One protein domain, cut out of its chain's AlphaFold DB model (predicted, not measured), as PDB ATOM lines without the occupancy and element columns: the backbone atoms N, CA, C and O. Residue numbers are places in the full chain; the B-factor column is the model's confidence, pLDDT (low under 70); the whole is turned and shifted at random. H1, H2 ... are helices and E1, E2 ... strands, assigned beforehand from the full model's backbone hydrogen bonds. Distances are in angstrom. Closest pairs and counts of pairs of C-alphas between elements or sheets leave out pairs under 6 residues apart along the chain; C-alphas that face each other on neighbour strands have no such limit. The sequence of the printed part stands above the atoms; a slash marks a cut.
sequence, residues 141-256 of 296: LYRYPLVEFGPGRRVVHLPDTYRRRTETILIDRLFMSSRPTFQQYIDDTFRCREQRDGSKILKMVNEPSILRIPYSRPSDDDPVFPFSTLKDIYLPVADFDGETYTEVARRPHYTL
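AT A GLANCE: This is residues 141 to 256 of the 296 residues of an uncharacterized protein of Fusarium floridanum (UniProt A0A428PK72). With little regular structure, this is an elongated body of loops round H2, past which runs a long hairpin with E3 and E4 on one leg, E5 and E6 on the other. E1 and E2 pair towards one end. The 116 printed residues hold E1 H1 H2 E2 H3 E3 E4 E5 E6, 37 residues in all, in class mixed; three antiparallel sheets are E1 - E2, E3 - E6 and E4 - E5. It is compact, radius of gyration of the C-alphas 15.4 A, spanning 46 by 30 by 28 A.

HOW THE PARTS SIT: E1, residues 147 to 149, is antiparallel to E2, residues 200 to 202, at 160 degrees; N 147 and O 202, 3.1 A apart, are within hydrogen-bond range. H1, residues 160 to 165, touches no helix; 0 of 2 O i to N i+4 and 1 of 3 O i to N i+3 pairs are within range. In H2, residues 182 to 190, every O i to N i+4 pair is. H3, residues 227 to 230, too short for such a pair, only just touches H2, with 3 pairs of C-alphas within 8 A; the closest are Phe 182 and Thr 229, 6.1 A. E3, residues 232 to 234, is antiparallel to E6, residues 253 to 255; N 233 and O 254 are 2.9 A apart. E4, residues 238 to 240, and E5, residues 245 to 247, form a hairpin; N 239 and O 246 are 2.8 A apart.

IN THESE COORDINATES: E1 begins at C-alpha 147 (247.593, 277.932, 284.867); E6 ends at C-alpha 255 (231.983, 254.808, 285.578). H2 is 13.2 A long.

THE WHOLE: The printed part has no cut. Links H1 to H2 and E2 to H3 are long. pLDDT is under 70 at residues 144 to 147, 151 to 167 and 170 to 178.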
ATOM      1  N   LEU A 141     246.219 262.808 284.430       83.56
ATOM      2  CA  LEU A 141     245.018 263.520 284.868       83.56
ATOM      3  C   LEU A 141     245.076 265.010 284.535       83.56
ATOM      4  O   LEU A 141     244.061 265.583 284.157       83.56
ATOM      5  N   TYR A 142     246.232 265.656 284.680       78.25
ATOM      6  CA  TYR A 142     246.356 267.096 284.456       78.25
ATOM      7  C   TYR A 142     246.995 267.403 283.101       78.25
ATOM      8  O   TYR A 142     247.981 266.776 282.710       78.25
ATOM      9  N   ARG A 143     246.467 268.417 282.403       70.69
ATOM     10  CA  ARG A 143     247.187 269.061 281.298       70.69
ATOM     11  C   ARG A 143     248.308 269.882 281.910       70.69
ATOM     12  O   ARG A 143     248.099 270.611 282.876       70.69
ATOM     13  N   TYR A 144     249.499 269.744 281.348       61.53
ATOM     14  CA  TYR A 144     250.640 270.525 281.779       61.53
ATOM     15  C   TYR A 144     250.798 271.767 280.895       61.53
ATOM     16  O   TYR A 144     250.762 271.624 279.669       61.53
ATOM     17  N   PRO A 145     251.006 272.964 281.474       59.66
ATOM     18  CA  PRO A 145     251.147 273.292 282.907       59.66
ATOM     19  C   PRO A 145     249.807 273.523 283.650       59.66
ATOM     20  O   PRO A 145     248.760 273.694 283.026       59.66
ATOM     21  N   LEU A 146     249.863 273.662 284.985       65.62
ATOM     22  CA  LEU A 146     248.823 274.392 285.735       65.62
ATOM     23  C   LEU A 146     248.862 275.877 285.348       65.62
ATOM     24  O   LEU A 146     249.942 276.417 285.109       65.62
ATOM     25  N   VAL A 147     247.704 276.536 285.311       69.44
ATOM     26  CA  VAL A 147     247.593 277.932 284.867       69.44
ATOM     27  C   VAL A 147     247.421 278.840 286.085       69.44
ATOM     28  O   VAL A 147     246.424 278.736 286.800       69.44
ATOM     29  N   GLU A 148     248.378 279.742 286.307       71.81
ATOM     30  CA  GLU A 148     248.244 280.879 287.229       71.81
ATOM     31  C   GLU A 148     248.084 282.178 286.425       71.81
ATOM     32  O   GLU A 148     248.913 282.471 285.560       71.81
ATOM     33  N   PHE A 149     247.026 282.951 286.689       74.81
ATOM     34  CA  PHE A 149     246.701 284.180 285.952       74.81
ATOM     35  C   PHE A 149     246.137 285.273 286.879       74.81
ATOM     36  O   PHE A 149     245.537 284.971 287.909       74.81
ATOM     37  N   GLY A 150     246.349 286.555 286.554       72.25
ATOM     38  CA  GLY A 150     245.921 287.680 287.401       72.25
ATOM     39  C   GLY A 150     246.619 289.012 287.078       72.25
ATOM     40  O   GLY A 150     247.420 289.073 286.142       72.25
ATOM     41  N   PRO A 151     246.333 290.092 287.835       62.78
ATOM     42  CA  PRO A 151     246.836 291.434 287.542       62.78
ATOM     43  C   PRO A 151     248.371 291.472 287.461       62.78
ATOM     44  O   PRO A 151     249.065 291.200 288.437       62.78
ATOM     45  N   GLY A 152     248.908 291.812 286.286       62.41
ATOM     46  CA  GLY A 152     250.349 291.985 286.069       62.41
ATOM     47  C   GLY A 152     251.175 290.701 285.900       62.41
ATOM     48  O   GLY A 152     252.399 290.802 285.812       62.41
ATOM     49  N   ARG A 153     250.561 289.509 285.817       62.12
ATOM     50  CA  ARG A 153     251.275 288.237 285.585       62.12
ATOM     51  C   ARG A 153     250.825 287.550 284.293       62.12
ATOM     52  O   ARG A 153     249.635 287.401 284.043       62.12
ATOM     53  N   ARG A 154     251.799 287.108 283.485       58.12
ATOM     54  CA  ARG A 154     251.592 286.140 282.391       58.12
ATOM     55  C   ARG A 154     251.534 284.730 282.972       58.12
ATOM     56  O   ARG A 154     252.203 284.477 283.970       58.12
ATOM     57  N   VAL A 155     250.782 283.850 282.310       60.16
ATOM     58  CA  VAL A 155     250.677 282.405 282.582       60.16
ATOM     59  C   VAL A 155     252.018 281.841 283.046       60.16
ATOM     60  O   VAL A 155     252.970 281.767 282.266       60.16
ATOM     61  N   VAL A 156     252.108 281.463 284.320       57.84
ATOM     62  CA  VAL A 156     253.299 280.786 284.836       57.84
ATOM     63  C   VAL A 156     253.120 279.297 284.596       57.84
ATOM     64  O   VAL A 156     252.274 278.654 285.211       57.84
ATOM     65  N   HIS A 157     253.938 278.749 283.702       59.84
ATOM     66  CA  HIS A 157     254.109 277.309 283.607       59.84
ATOM     67  C   HIS A 157     254.839 276.865 284.881       59.84
ATOM     68  O   HIS A 157     255.997 277.242 285.076       59.84
ATOM     69  N   LEU A 158     254.173 276.134 285.784       53.41
ATOM     70  CA  LEU A 158     254.861 275.583 286.960       53.41
ATOM     71  C   LEU A 158     256.036 274.677 286.524       53.41
ATOM     72  O   LEU A 158     256.024 274.218 285.387       53.41
ATOM     73  N   PRO A 159     257.054 274.428 287.373       52.00
ATOM     74  CA  PRO A 159     258.220 273.603 287.028       52.00
ATOM     75  C   PRO A 159     257.924 272.098 286.945       52.00
ATOM     76  O   PRO A 159     257.038 271.586 287.641       52.00
ATOM     77  N   ASP A 160     258.701 271.364 286.131       51.66
ATOM     78  CA  ASP A 160     258.545 269.917 285.848       51.66
ATOM     79  C   ASP A 160     258.567 269.025 287.105       51.66
ATOM     80  O   ASP A 160     258.131 267.875 287.085       51.66
ATOM     81  N   THR A 161     259.038 269.543 288.238       44.69
ATOM     82  CA  THR A 161     259.062 268.836 289.526       44.69
ATOM     83  C   THR A 161     257.666 268.484 290.051       44.69
ATOM     84  O   THR A 161     257.530 267.499 290.776       44.69
ATOM     85  N   TYR A 162     256.615 269.203 289.637       45.06
ATOM     86  CA  TYR A 162     255.225 268.872 289.980       45.06
ATOM     87  C   TYR A 162     254.668 267.663 289.214       45.06
ATOM     88  O   TYR A 162     253.630 267.129 289.596       45.06
ATOM     89  N   ARG A 163     255.362 267.179 288.176       48.28
ATOM     90  CA  ARG A 163     254.928 266.059 287.324       48.28
ATOM     91  C   ARG A 163     254.714 264.756 288.107       48.28
ATOM     92  O   ARG A 163     253.857 263.963 287.745       48.28
ATOM     93  N   ARG A 164     255.414 264.563 289.232       45.34
ATOM     94  CA  ARG A 164     255.454 263.289 289.978       45.34
ATOM     95  C   ARG A 164     254.218 262.962 290.834       45.34
ATOM     96  O   ARG A 164     254.192 261.907 291.446       45.34
ATOM     97  N   ARG A 165     253.204 263.834 290.930       51.38
ATOM     98  CA  ARG A 165     251.971 263.566 291.716       51.38
ATOM     99  C   ARG A 165     250.697 264.035 291.008       51.38
ATOM    100  O   ARG A 165     249.798 264.594 291.629       51.38
ATOM    101  N   THR A 166     250.641 263.867 289.688       55.56
ATOM    102  CA  THR A 166     249.600 264.459 288.822       55.56
ATOM    103  C   THR A 166     248.660 263.431 288.197       55.56
ATOM    104  O   THR A 166     248.072 263.674 287.152       55.56
ATOM    105  N   GLU A 167     248.498 262.272 288.824       63.12
ATOM    106  CA  GLU A 167     247.804 261.140 288.198       63.12
ATOM    107  C   GLU A 167     246.609 260.636 289.020       63.12
ATOM    108  O   GLU A 167     245.893 259.729 288.594       63.12
ATOM    109  N   THR A 168     246.404 261.205 290.211       70.50
ATOM    110  CA  THR A 168     245.342 260.830 291.145       70.50
ATOM    111  C   THR A 168     244.572 262.056 291.622       70.50
ATOM    112  O   THR A 168     245.114 263.157 291.766       70.50
ATOM    113  N   ILE A 169     243.280 261.857 291.884       73.19
ATOM    114  CA  ILE A 169     242.452 262.816 292.614       73.19
ATOM    115  C   ILE A 169     242.589 262.466 294.091       73.19
ATOM    116  O   ILE A 169     242.042 261.463 294.540       73.19
ATOM    117  N   LEU A 170     243.348 263.265 294.840       69.31
ATOM    118  CA  LEU A 170     243.461 263.088 296.285       69.31
ATOM    119  C   LEU A 170     242.192 263.604 296.956       69.31
ATOM    120  O   LEU A 170     241.894 264.796 296.866       69.31
ATOM    121  N   ILE A 171     241.469 262.707 297.628       66.50
ATOM    122  CA  ILE A 171     240.320 263.070 298.450       66.50
ATOM    123  C   ILE A 171     240.782 263.261 299.891       66.50
ATOM    124  O   ILE A 171     240.879 262.309 300.656       66.50
ATOM    125  N   ASP A 172     241.049 264.509 300.261       63.50
ATOM    126  CA  ASP A 172     241.243 264.919 301.648       63.50
ATOM    127  C   ASP A 172     239.925 265.445 302.236       63.50
ATOM    128  O   ASP A 172     239.402 266.486 301.816       63.50
ATOM    129  N   ARG A 173     239.372 264.688 303.190       63.97
ATOM    130  CA  ARG A 173     238.114 264.998 303.884       63.97
ATOM    131  C   ARG A 173     238.301 265.883 305.117       63.97
ATOM    132  O   ARG A 173     237.320 266.468 305.570       63.97
ATOM    133  N   LEU A 174     239.525 266.034 305.631       59.06
ATOM    134  CA  LEU A 174     239.798 266.801 306.856       59.06
ATOM    135  C   LEU A 174     239.482 268.296 306.703       59.06
ATOM    136  O   LEU A 174     239.238 268.988 307.687       59.06
ATOM    137  N   PHE A 175     239.456 268.797 305.468       53.84
ATOM    138  CA  PHE A 175     239.273 270.217 305.164       53.84
ATOM    139  C   PHE A 175     237.854 270.591 304.718       53.84
ATOM    140  O   PHE A 175     237.636 271.706 304.238       53.84
ATOM    141  N   MET A 176     236.874 269.695 304.865       58.66
ATOM    142  CA  MET A 176     235.503 269.954 304.424       58.66
ATOM    143  C   MET A 176     234.617 270.433 305.573       58.66
ATOM    144  O   MET A 176     234.254 269.677 306.465       58.66
ATOM    145  N   SER A 177     234.223 271.706 305.526       55.31
ATOM    146  CA  SER A 177     233.316 272.326 306.503       55.31
ATOM    147  C   SER A 177     231.839 271.945 306.317       55.31
ATOM    148  O   SER A 177     231.015 272.212 307.188       55.31
ATOM    149  N   SER A 178     231.495 271.313 305.192       64.12
ATOM    150  CA  SER A 178     230.175 270.744 304.898       64.12
ATOM    151  C   SER A 178     230.336 269.273 304.503       64.12
ATOM    152  O   SER A 178     231.444 268.847 304.193       64.12
ATOM    153  N   ARG A 179     229.261 268.477 304.546       71.44
ATOM    154  CA  ARG A 179     229.239 267.095 304.030       71.44
ATOM    155  C   ARG A 179     228.774 267.126 302.562       71.44
ATOM    156  O   ARG A 179     227.578 266.938 302.334       71.44
ATOM    157  N   PRO A 180     229.635 267.438 301.575       76.44
ATOM    158  CA  PRO A 180     229.213 267.487 300.180       76.44
ATOM    159  C   PRO A 180     228.914 266.085 299.655       76.44
ATOM    160  O   PRO A 180     229.282 265.077 300.251       76.44
ATOM    161  N   THR A 181     228.293 266.020 298.487       84.94
ATOM    162  CA  THR A 181     228.274 264.809 297.661       84.94
ATOM    163  C   THR A 181     229.658 264.533 297.065       84.94
ATOM    164  O   THR A 181     230.497 265.429 296.963       84.94
ATOM    165  N   PHE A 182     229.891 263.299 296.606       85.31
ATOM    166  CA  PHE A 182     231.135 262.951 295.917       85.31
ATOM    167  C   PHE A 182     231.372 263.822 294.671       85.31
ATOM    168  O   PHE A 182     232.466 264.334 294.477       85.31
ATOM    169  N   GLN A 183     230.332 264.084 293.871       88.75
ATOM    170  CA  GLN A 183     230.452 264.945 292.692       88.75
ATOM    171  C   GLN A 183     230.844 266.386 293.048       88.75
ATOM    172  O   GLN A 183     231.695 266.969 292.387       88.75
ATOM    173  N   GLN A 184     230.269 266.951 294.113       86.44
ATOM    174  CA  GLN A 184     230.657 268.282 294.594       86.44
ATOM    175  C   GLN A 184     232.131 268.326 295.016       86.44
ATOM    176  O   GLN A 184     232.809 269.312 294.745       86.44
ATOM    177  N   TYR A 185     232.654 267.244 295.604       83.75
ATOM    178  CA  TYR A 185     234.082 267.130 295.910       83.75
ATOM    179  C   TYR A 185     234.952 267.230 294.654       83.75
ATOM    180  O   TYR A 185     235.947 267.962 294.621       83.75
ATOM    181  N   ILE A 186     234.579 266.480 293.616       86.44
ATOM    182  CA  ILE A 186     235.282 266.478 292.333       86.44
ATOM    183  C   ILE A 186     235.247 267.885 291.726       86.44
ATOM    184  O   ILE A 186     236.298 268.417 291.370       86.44
ATOM    185  N   ASP A 187     234.080 268.528 291.709       86.69
ATOM    186  CA  ASP A 187     233.908 269.890 291.195       86.69
ATOM    187  C   ASP A 187     234.802 270.903 291.941       86.69
ATOM    188  O   ASP A 187     235.534 271.677 291.318       86.69
ATOM    189  N   ASP A 188     234.834 270.851 293.276       82.12
ATOM    190  CA  ASP A 188     235.654 271.740 294.112       82.12
ATOM    191  C   ASP A 188     237.167 271.476 294.000       82.12
ATOM    192  O   ASP A 188     237.992 272.364 294.269       82.12
ATOM    193  N   THR A 189     237.561 270.266 293.594       80.31
ATOM    194  CA  THR A 189     238.972 269.904 293.395       80.31
ATOM    195  C   THR A 189     239.580 270.622 292.191       80.31
ATOM    196  O   THR A 189     240.749 271.029 292.247       80.31
ATOM    197  N   PHE A 190     238.794 270.799 291.128       80.69
ATOM    198  CA  PHE A 190     239.223 271.418 289.867       80.69
ATOM    199  C   PHE A 190     238.743 272.862 289.696       80.69
ATOM    200  O   PHE A 190     239.116 273.533 288.734       80.69
ATOM    201  N   ARG A 191     237.963 273.373 290.651       80.94
ATOM    202  CA  ARG A 191     237.522 274.764 290.675       80.94
ATOM    203  C   ARG A 191     238.708 275.732 290.669       80.94
ATOM    204  O   ARG A 191     239.696 275.544 291.380       80.94
ATOM    205  N   CYS A 192     238.564 276.824 289.919       81.06
ATOM    206  CA  CYS A 192     239.481 277.958 289.965       81.06
ATOM    207  C   CYS A 192     239.535 278.547 291.386       81.06
ATOM    208  O   CYS A 192     238.503 278.938 291.937       81.06
ATOM    209  N   ARG A 193     240.734 278.633 291.972       81.81
ATOM    210  CA  ARG A 193     240.940 279.181 293.323       81.81
ATOM    211  C   ARG A 193     241.618 280.534 293.252       81.81
ATOM    212  O   ARG A 193     242.654 280.672 292.610       81.81
ATOM    213  N   GLU A 194     241.038 281.513 293.930       83.75
ATOM    214  CA  GLU A 194     241.654 282.822 294.118       83.75
ATOM    215  C   GLU A 194     242.683 282.759 295.252       83.75
ATOM    216  O   GLU A 194     242.461 282.134 296.292       83.75
ATOM    217  N   GLN A 195     243.833 283.378 295.022       80.81
ATOM    218  CA  GLN A 195     244.928 283.493 295.968       80.81
ATOM    219  C   GLN A 195     244.861 284.825 296.720       80.81
ATOM    220  O   GLN A 195     244.174 285.765 296.328       80.81
ATOM    221  N   ARG A 196     245.635 284.932 297.806       82.62
ATOM    222  CA  ARG A 196     245.682 286.144 298.644       82.62
ATOM    223  C   ARG A 196     246.198 287.384 297.910       82.62
ATOM    224  O   ARG A 196     245.893 288.492 298.334       82.62
ATOM    225  N   ASP A 197     246.988 287.204 296.855       80.50
ATOM    226  CA  ASP A 197     247.534 288.286 296.026       80.50
ATOM    227  C   ASP A 197     246.607 288.684 294.859       80.50
ATOM    228  O   ASP A 197     246.990 289.499 294.022       80.50
ATOM    229  N   GLY A 198     245.393 288.119 294.795       80.81
ATOM    230  CA  GLY A 198     244.422 288.352 293.723       80.81
ATOM    231  C   GLY A 198     244.695 287.557 292.440       80.81
ATOM    232  O   GLY A 198     243.950 287.693 291.467       80.81
ATOM    233  N   SER A 199     245.743 286.724 292.409       81.12
ATOM    234  CA  SER A 199     245.943 285.759 291.325       81.12
ATOM    235  C   SER A 199     244.965 284.589 291.444       81.12
ATOM    236  O   SER A 199     244.361 284.343 292.488       81.12
ATOM    237  N   LYS A 200     244.792 283.848 290.356       80.19
ATOM    238  CA  LYS A 200     243.912 282.685 290.264       80.19
ATOM    239  C   LYS A 200     244.700 281.472 289.795       80.19
ATOM    240  O   LYS A 200     245.473 281.583 288.849       80.19
ATOM    241  N   ILE A 201     244.486 280.325 290.438       78.88
ATOM    242  CA  ILE A 201     245.036 279.027 290.028       78.88
ATOM    243  C   ILE A 201     243.919 278.178 289.433       78.88
ATOM    244  O   ILE A 201     242.896 277.939 290.083       78.88
ATOM    245  N   LEU A 202     244.167 277.658 288.234       78.25
ATOM    246  CA  LEU A 202     243.317 276.691 287.558       78.25
ATOM    247  C   LEU A 202     244.086 275.393 287.292       78.25
ATOM    248  O   LEU A 202     245.175 275.391 286.709       78.25
ATOM    249  N   LYS A 203     243.490 274.272 287.708       78.38
ATOM    250  CA  LYS A 203     244.003 272.932 287.419       78.38
ATOM    251  C   LYS A 203     243.361 272.394 286.148       78.38
ATOM    252  O   LYS A 203     242.249 271.883 286.186       78.38
ATOM    253  N   MET A 204     244.073 272.511 285.033       76.88
ATOM    254  CA  MET A 204     243.604 272.014 283.741       76.88
ATOM    255  C   MET A 204     243.644 270.486 283.717       76.88
ATOM    256  O   MET A 204     244.669 269.884 284.033       76.88
ATOM    257  N   VAL A 205     242.537 269.858 283.331       81.31
ATOM    258  CA  VAL A 205     242.373 268.399 283.337       81.31
ATOM    259  C   VAL A 205     242.526 267.850 281.921       81.31
ATOM    260  O   VAL A 205     242.035 268.440 280.960       81.31
ATOM    261  N   ASN A 206     243.228 266.732 281.776       78.19
ATOM    262  CA  ASN A 206     243.495 266.070 280.507       78.19
ATOM    263  C   ASN A 206     242.626 264.823 280.353       78.19
ATOM    264  O   ASN A 206     243.191 263.744 280.378       78.19
ATOM    265  N   GLU A 207     241.295 264.984 280.258       86.69
ATOM    266  CA  GLU A 207     240.268 263.932 280.033       86.69
ATOM    267  C   GLU A 207     240.818 262.483 280.017       86.69
ATOM    268  O   GLU A 207     240.830 261.841 278.960       86.69
ATOM    269  N   PRO A 208     241.355 261.965 281.143       88.50
ATOM    270  CA  PRO A 208     242.173 260.763 281.086       88.50
ATOM    271  C   PRO A 208     241.259 259.581 280.840       88.50
ATOM    272  O   PRO A 208     240.101 259.590 281.236       88.50
ATOM    273  N   SER A 209     241.751 258.512 280.237       88.94
ATOM    274  CA  SER A 209     240.900 257.344 280.011       88.94
ATOM    275  C   SER A 209     240.597 256.573 281.307       88.94
ATOM    276  O   SER A 209     239.707 255.731 281.311       88.94
ATOM    277  N   ILE A 210     241.321 256.851 282.403       90.06
ATOM    278  CA  ILE A 210     241.117 256.278 283.744       90.06
ATOM    279  C   ILE A 210     241.337 257.356 284.803       90.06
ATOM    280  O   ILE A 210     242.331 258.080 284.758       90.06
ATOM    281  N   LEU A 211     240.449 257.402 285.797       89.88
ATOM    282  CA  LEU A 211     240.631 258.180 287.021       89.88
ATOM    283  C   LEU A 211     241.019 257.249 288.167       89.88
ATOM    284  O   LEU A 211     240.354 256.243 288.409       89.88
ATOM    285  N   ARG A 212     242.082 257.603 288.894       89.50
ATOM    286  CA  ARG A 212     242.481 256.930 290.135       89.50
ATOM    287  C   ARG A 212     242.201 257.842 291.315       89.50
ATOM    288  O   ARG A 212     242.627 258.998 291.326       89.50
ATOM    289  N   ILE A 213     241.489 257.316 292.302       87.56
ATOM    290  CA  ILE A 213     241.002 258.090 293.438       87.56
ATOM    291  C   ILE A 213     241.362 257.343 294.725       87.56
ATOM    292  O   ILE A 213     240.630 256.438 295.123       87.56
ATOM    293  N   PRO A 214     242.490 257.688 295.371       85.69
ATOM    294  CA  PRO A 214     242.757 257.265 296.735       85.69
ATOM    295  C   PRO A 214     241.646 257.784 297.644       85.69
ATOM    296  O   PRO A 214     241.349 258.982 297.663       85.69
ATOM    297  N   TYR A 215     241.016 256.868 298.368       80.94
ATOM    298  CA  TYR A 215     239.901 257.164 299.247       80.94
ATOM    299  C   TYR A 215     240.218 256.637 300.640       80.94
ATOM    300  O   TYR A 215     240.296 255.430 300.850       80.94
ATOM    301  N   SER A 216     240.381 257.555 301.587       78.19
ATOM    302  CA  SER A 216     240.552 257.247 303.001       78.19
ATOM    303  C   SER A 216     239.479 257.949 303.827       78.19
ATOM    304  O   SER A 216     238.917 258.981 303.438       78.19
ATOM    305  N   ARG A 217     239.163 257.358 304.981       74.12
ATOM    306  CA  ARG A 217     238.297 257.975 305.984       74.12
ATOM    307  C   ARG A 217     239.175 258.513 307.111       74.12
ATOM    308  O   ARG A 217     239.991 257.749 307.617       74.12
ATOM    309  N   PRO A 218     239.032 259.792 307.497       70.31
ATOM    310  CA  PRO A 218     239.762 260.336 308.639       70.31
ATOM    311  C   PRO A 218     239.429 259.631 309.956       70.31
ATOM    312  O   PRO A 218     240.293 259.500 310.816       70.31
ATOM    313  N   SER A 219     238.182 259.183 310.107       72.38
ATOM    314  CA  SER A 219     237.707 258.395 311.241       72.38
ATOM    315  C   SER A 219     236.665 257.365 310.800       72.38
ATOM    316  O   SER A 219     236.013 257.531 309.766       72.38
ATOM    317  N   ASP A 220     236.469 256.309 311.590       72.19
ATOM    318  CA  ASP A 220     235.433 255.304 311.312       72.19
ATOM    319  C   ASP A 220     234.009 255.866 311.390       72.19
ATOM    320  O   ASP A 220     233.115 255.370 310.698       72.19
ATOM    321  N   ASP A 221     233.830 256.940 312.162       73.00
ATOM    322  CA  ASP A 221     232.571 257.667 312.324       73.00
ATOM    323  C   ASP A 221     232.234 258.565 311.118       73.00
ATOM    324  O   ASP A 221     231.104 259.058 310.995       73.00
ATOM    325  N   ASP A 222     233.184 258.783 310.199       72.69
ATOM    326  CA  ASP A 222     232.929 259.574 309.002       72.69
ATOM    327  C   ASP A 222     232.024 258.820 308.017       72.69
ATOM    328  O   ASP A 222     232.314 257.681 307.621       72.69
ATOM    329  N   PRO A 223     230.945 259.464 307.526       71.31
ATOM    330  CA  PRO A 223     229.996 258.812 306.642       71.31
ATOM    331  C   PRO A 223     230.672 258.387 305.336       71.31
ATOM    332  O   PRO A 223     231.310 259.183 304.633       71.31
ATOM    333  N   VAL A 224     230.509 257.116 304.984       77.00
ATOM    334  CA  VAL A 224     230.937 256.583 303.689       77.00
ATOM    335  C   VAL A 224     230.078 257.224 302.598       77.00
ATOM    336  O   VAL A 224     228.868 257.385 302.768       77.00
ATOM    337  N   PHE A 225     230.687 257.615 301.475       80.88
ATOM    338  CA  PHE A 225     229.878 258.017 300.326       80.88
ATOM    339  C   PHE A 225     229.034 256.826 299.857       80.88
ATOM    340  O   PHE A 225     229.584 255.738 299.685       80.88
ATOM    341  N   PRO A 226     227.721 257.000 299.629       82.44
ATOM    342  CA  PRO A 226     226.908 255.929 299.074       82.44
ATOM    343  C   PRO A 226     227.513 255.420 297.763       82.44
ATOM    344  O   PRO A 226     227.915 256.218 296.920       82.44
ATOM    345  N   PHE A 227     227.521 254.105 297.541       81.94
ATOM    346  CA  PHE A 227     228.034 253.530 296.290       81.94
ATOM    347  C   PHE A 227     227.384 254.160 295.044       81.94
ATOM    348  O   PHE A 227     228.041 254.377 294.029       81.94
ATOM    349  N   SER A 228     226.106 254.544 295.146       82.06
ATOM    350  CA  SER A 228     225.361 255.229 294.087       82.06
ATOM    351  C   SER A 228     225.960 256.568 293.642       82.06
ATOM    352  O   SER A 228     225.678 256.980 292.521       82.06
ATOM    353  N   THR A 229     226.770 257.229 294.475       83.69
ATOM    354  CA  THR A 229     227.474 258.477 294.132       83.69
ATOM    355  C   THR A 229     228.930 258.252 293.731       83.69
ATOM    356  O   THR A 229     229.515 259.119 293.093       83.69
ATOM    357  N   LEU A 230     229.508 257.101 294.088       85.06
ATOM    358  CA  LEU A 230     230.866 256.700 293.704       85.06
ATOM    359  C   LEU A 230     230.916 256.056 292.318       85.06
ATOM    360  O   LEU A 230     231.938 256.126 291.638       85.06
ATOM    361  N   LYS A 231     229.824 255.401 291.911       87.06
ATOM    362  CA  LYS A 231     229.776 254.625 290.670       87.06
ATOM    363  C   LYS A 231     229.878 255.469 289.400       87.06
ATOM    364  O   LYS A 231     230.341 254.942 288.399       87.06
ATOM    365  N   ASP A 232     229.442 256.728 289.439       89.69
ATOM    366  CA  ASP A 232     229.332 257.610 288.278       89.69
ATOM    367  C   ASP A 232     229.835 259.007 288.638       89.69
ATOM    368  O   ASP A 232     229.363 259.618 289.598       89.69
ATOM    369  N   ILE A 233     230.796 259.510 287.865       90.44
ATOM    370  CA  ILE A 233     231.473 260.784 288.117       90.44
ATOM    371  C   ILE A 233     231.536 261.581 286.821       90.44
ATOM    372  O   ILE A 233     231.839 261.040 285.759       90.44
ATOM    373  N   TYR A 234     231.304 262.884 286.914       91.50
ATOM    374  CA  TYR A 234     231.492 263.825 285.819       91.50
ATOM    375  C   TYR A 234     232.737 264.658 286.083       91.50
ATOM    376  O   TYR A 234     232.853 265.299 287.126       91.50
ATOM    377  N   LEU A 235     233.679 264.655 285.150       89.62
ATOM    378  CA  LEU A 235     234.914 265.410 285.309       89.62
ATOM    379  C   LEU A 235     234.715 266.838 284.774       89.62
ATOM    380  O   LEU A 235     234.370 266.993 283.600       89.62
ATOM    381  N   PRO A 236     234.898 267.892 285.588       86.62
ATOM    382  CA  PRO A 236     234.875 269.261 285.089       86.62
ATOM    383  C   PRO A 236     236.103 269.503 284.204       86.62
ATOM    384  O   PRO A 236     237.247 269.362 284.639       86.62
ATOM    385  N   VAL A 237     235.860 269.870 282.948       83.88
ATOM    386  CA  VAL A 237     236.901 270.244 281.986       83.88
ATOM    387  C   VAL A 237     236.770 271.732 281.729       83.88
ATOM    388  O   VAL A 237     235.668 272.237 281.523       83.88
ATOM    389  N   ALA A 238     237.889 272.441 281.748       82.44
ATOM    390  CA  ALA A 238     237.941 273.853 281.408       82.44
ATOM    391  C   ALA A 238     238.871 274.063 280.218       82.44
ATOM    392  O   ALA A 238     239.888 273.376 280.095       82.44
ATOM    393  N   ASP A 239     238.522 275.038 279.390       79.75
ATOM    394  CA  ASP A 239     239.393 275.618 278.379       79.75
ATOM    395  C   ASP A 239     239.919 276.964 278.875       79.75
ATOM    396  O   ASP A 239     239.255 277.672 279.635       79.75
ATOM    397  N   PHE A 240     241.132 277.305 278.450       77.81
ATOM    398  CA  PHE A 240     241.799 278.550 278.800       77.81
ATOM    399  C   PHE A 240     242.388 279.173 277.534       77.81
ATOM    400  O   PHE A 240     243.183 278.532 276.847       77.81
ATOM    401  N   ASP A 241     241.989 280.405 277.222       78.31
ATOM    402  CA  ASP A 241     242.376 281.112 275.990       78.31
ATOM    403  C   ASP A 241     243.615 282.012 276.151       78.31
ATOM    404  O   ASP A 241     244.090 282.597 275.178       78.31
ATOM    405  N   GLY A 242     244.167 282.102 277.366       72.88
ATOM    406  CA  GLY A 242     245.268 283.003 277.713       72.88
ATOM    407  C   GLY A 242     244.870 284.111 278.689       72.88
ATOM    408  O   GLY A 242     245.729 284.603 279.422       72.88
ATOM    409  N   GLU A 243     243.584 284.460 278.749       71.12
ATOM    410  CA  GLU A 243     243.052 285.545 279.582       71.12
ATOM    411  C   GLU A 243     241.886 285.082 280.456       71.12
ATOM    412  O   GLU A 243     241.782 285.460 281.627       71.12
ATOM    413  N   THR A 244     241.022 284.233 279.905       73.00
ATOM    414  CA  THR A 244     239.826 283.715 280.556       73.00
ATOM    415  C   THR A 244     239.822 282.195 280.569       73.00
ATOM    416  O   THR A 244     240.430 281.531 279.727       73.00
ATOM    417  N   TYR A 245     239.133 281.633 281.563       78.00
ATOM    418  CA  TYR A 245     238.804 280.216 281.569       78.00
ATOM    419  C   TYR A 245     237.303 280.043 281.390       78.00
ATOM    420  O   TYR A 245     236.507 280.773 281.985       78.00
ATOM    421  N   THR A 246     236.927 279.056 280.588       81.56
ATOM    422  CA  THR A 246     235.536 278.676 280.365       81.56
ATOM    423  C   THR A 246     235.394 277.203 280.690       81.56
ATOM    424  O   THR A 246     236.126 276.373 280.156       81.56
ATOM    425  N   GLU A 247     234.467 276.862 281.581       80.19
ATOM    426  CA  GLU A 247     234.121 275.459 281.785       80.19
ATOM    427  C   GLU A 247     233.420 274.929 280.529       80.19
ATOM    428  O   GLU A 247     232.448 275.513 280.044       80.19
ATOM    429  N   VAL A 248     233.929 273.829 279.982       81.19
ATOM    430  CA  VAL A 248     233.357 273.186 278.804       81.19
ATOM    431  C   VAL A 248     232.018 272.570 279.200       81.19
ATOM    432  O   VAL A 248     231.929 271.805 280.157       81.19
ATOM    433  N   ALA A 249     230.961 272.862 278.436       77.12
ATOM    434  CA  ALA A 249     229.608 272.389 278.745       77.12
ATOM    435  C   ALA A 249     229.496 270.851 278.799       77.12
ATOM    436  O   ALA A 249     228.648 270.303 279.504       77.12
ATOM    437  N   ARG A 250     230.350 270.142 278.052       82.88
ATOM    438  CA  ARG A 250     230.430 268.681 278.064       82.88
ATOM    439  C   ARG A 250     231.401 268.225 279.152       82.88
ATOM    440  O   ARG A 250     232.608 268.252 278.940       82.88
ATOM    441  N   ARG A 251     230.868 267.712 280.260       88.75
ATOM    442  CA  ARG A 251     231.656 266.995 281.273       88.75
ATOM    443  C   ARG A 251     231.780 265.514 280.889       88.75
ATOM    444  O   ARG A 251     230.743 264.855 280.779       88.75
ATOM    445  N   PRO A 252     232.991 264.971 280.663       90.75
ATOM    446  CA  PRO A 252     233.169 263.543 280.430       90.75
ATOM    447  C   PRO A 252     232.646 262.729 281.614       90.75
ATOM    448  O   PRO A 252     232.896 263.067 282.773       90.75
ATOM    449  N   HIS A 253     231.905 261.668 281.304       92.06
ATOM    450  CA  HIS A 253     231.324 260.754 282.283       92.06
ATOM    451  C   HIS A 253     232.244 259.547 282.475       92.06
ATOM    452  O   HIS A 253     232.689 258.931 281.508       92.06
ATOM    453  N   TYR A 254     232.518 259.231 283.734       91.94
ATOM    454  CA  TYR A 254     233.297 258.087 284.177       91.94
ATOM    455  C   TYR A 254     232.418 257.153 284.987       91.94
ATOM    456  O   TYR A 254     231.660 257.605 285.847       91.94
ATOM    457  N   THR A 255     232.600 255.855 284.769       92.38
ATOM    458  CA  THR A 255     231.983 254.808 285.578       92.38
ATOM    459  C   THR A 255     233.062 254.027 286.317       92.38
ATOM    460  O   THR A 255     234.142 253.764 285.784       92.38
ATOM    461  N   LEU A 256     232.776 253.667 287.563       91.94
ATOM    462  CA  LEU A 256     233.650 252.862 288.405       91.94
ATOM    463  C   LEU A 256     233.844 251.465 287.801       91.94
ATOM    464  O   LEU A 256     232.868 250.763 287.546       91.94
TER     465      LEU A 256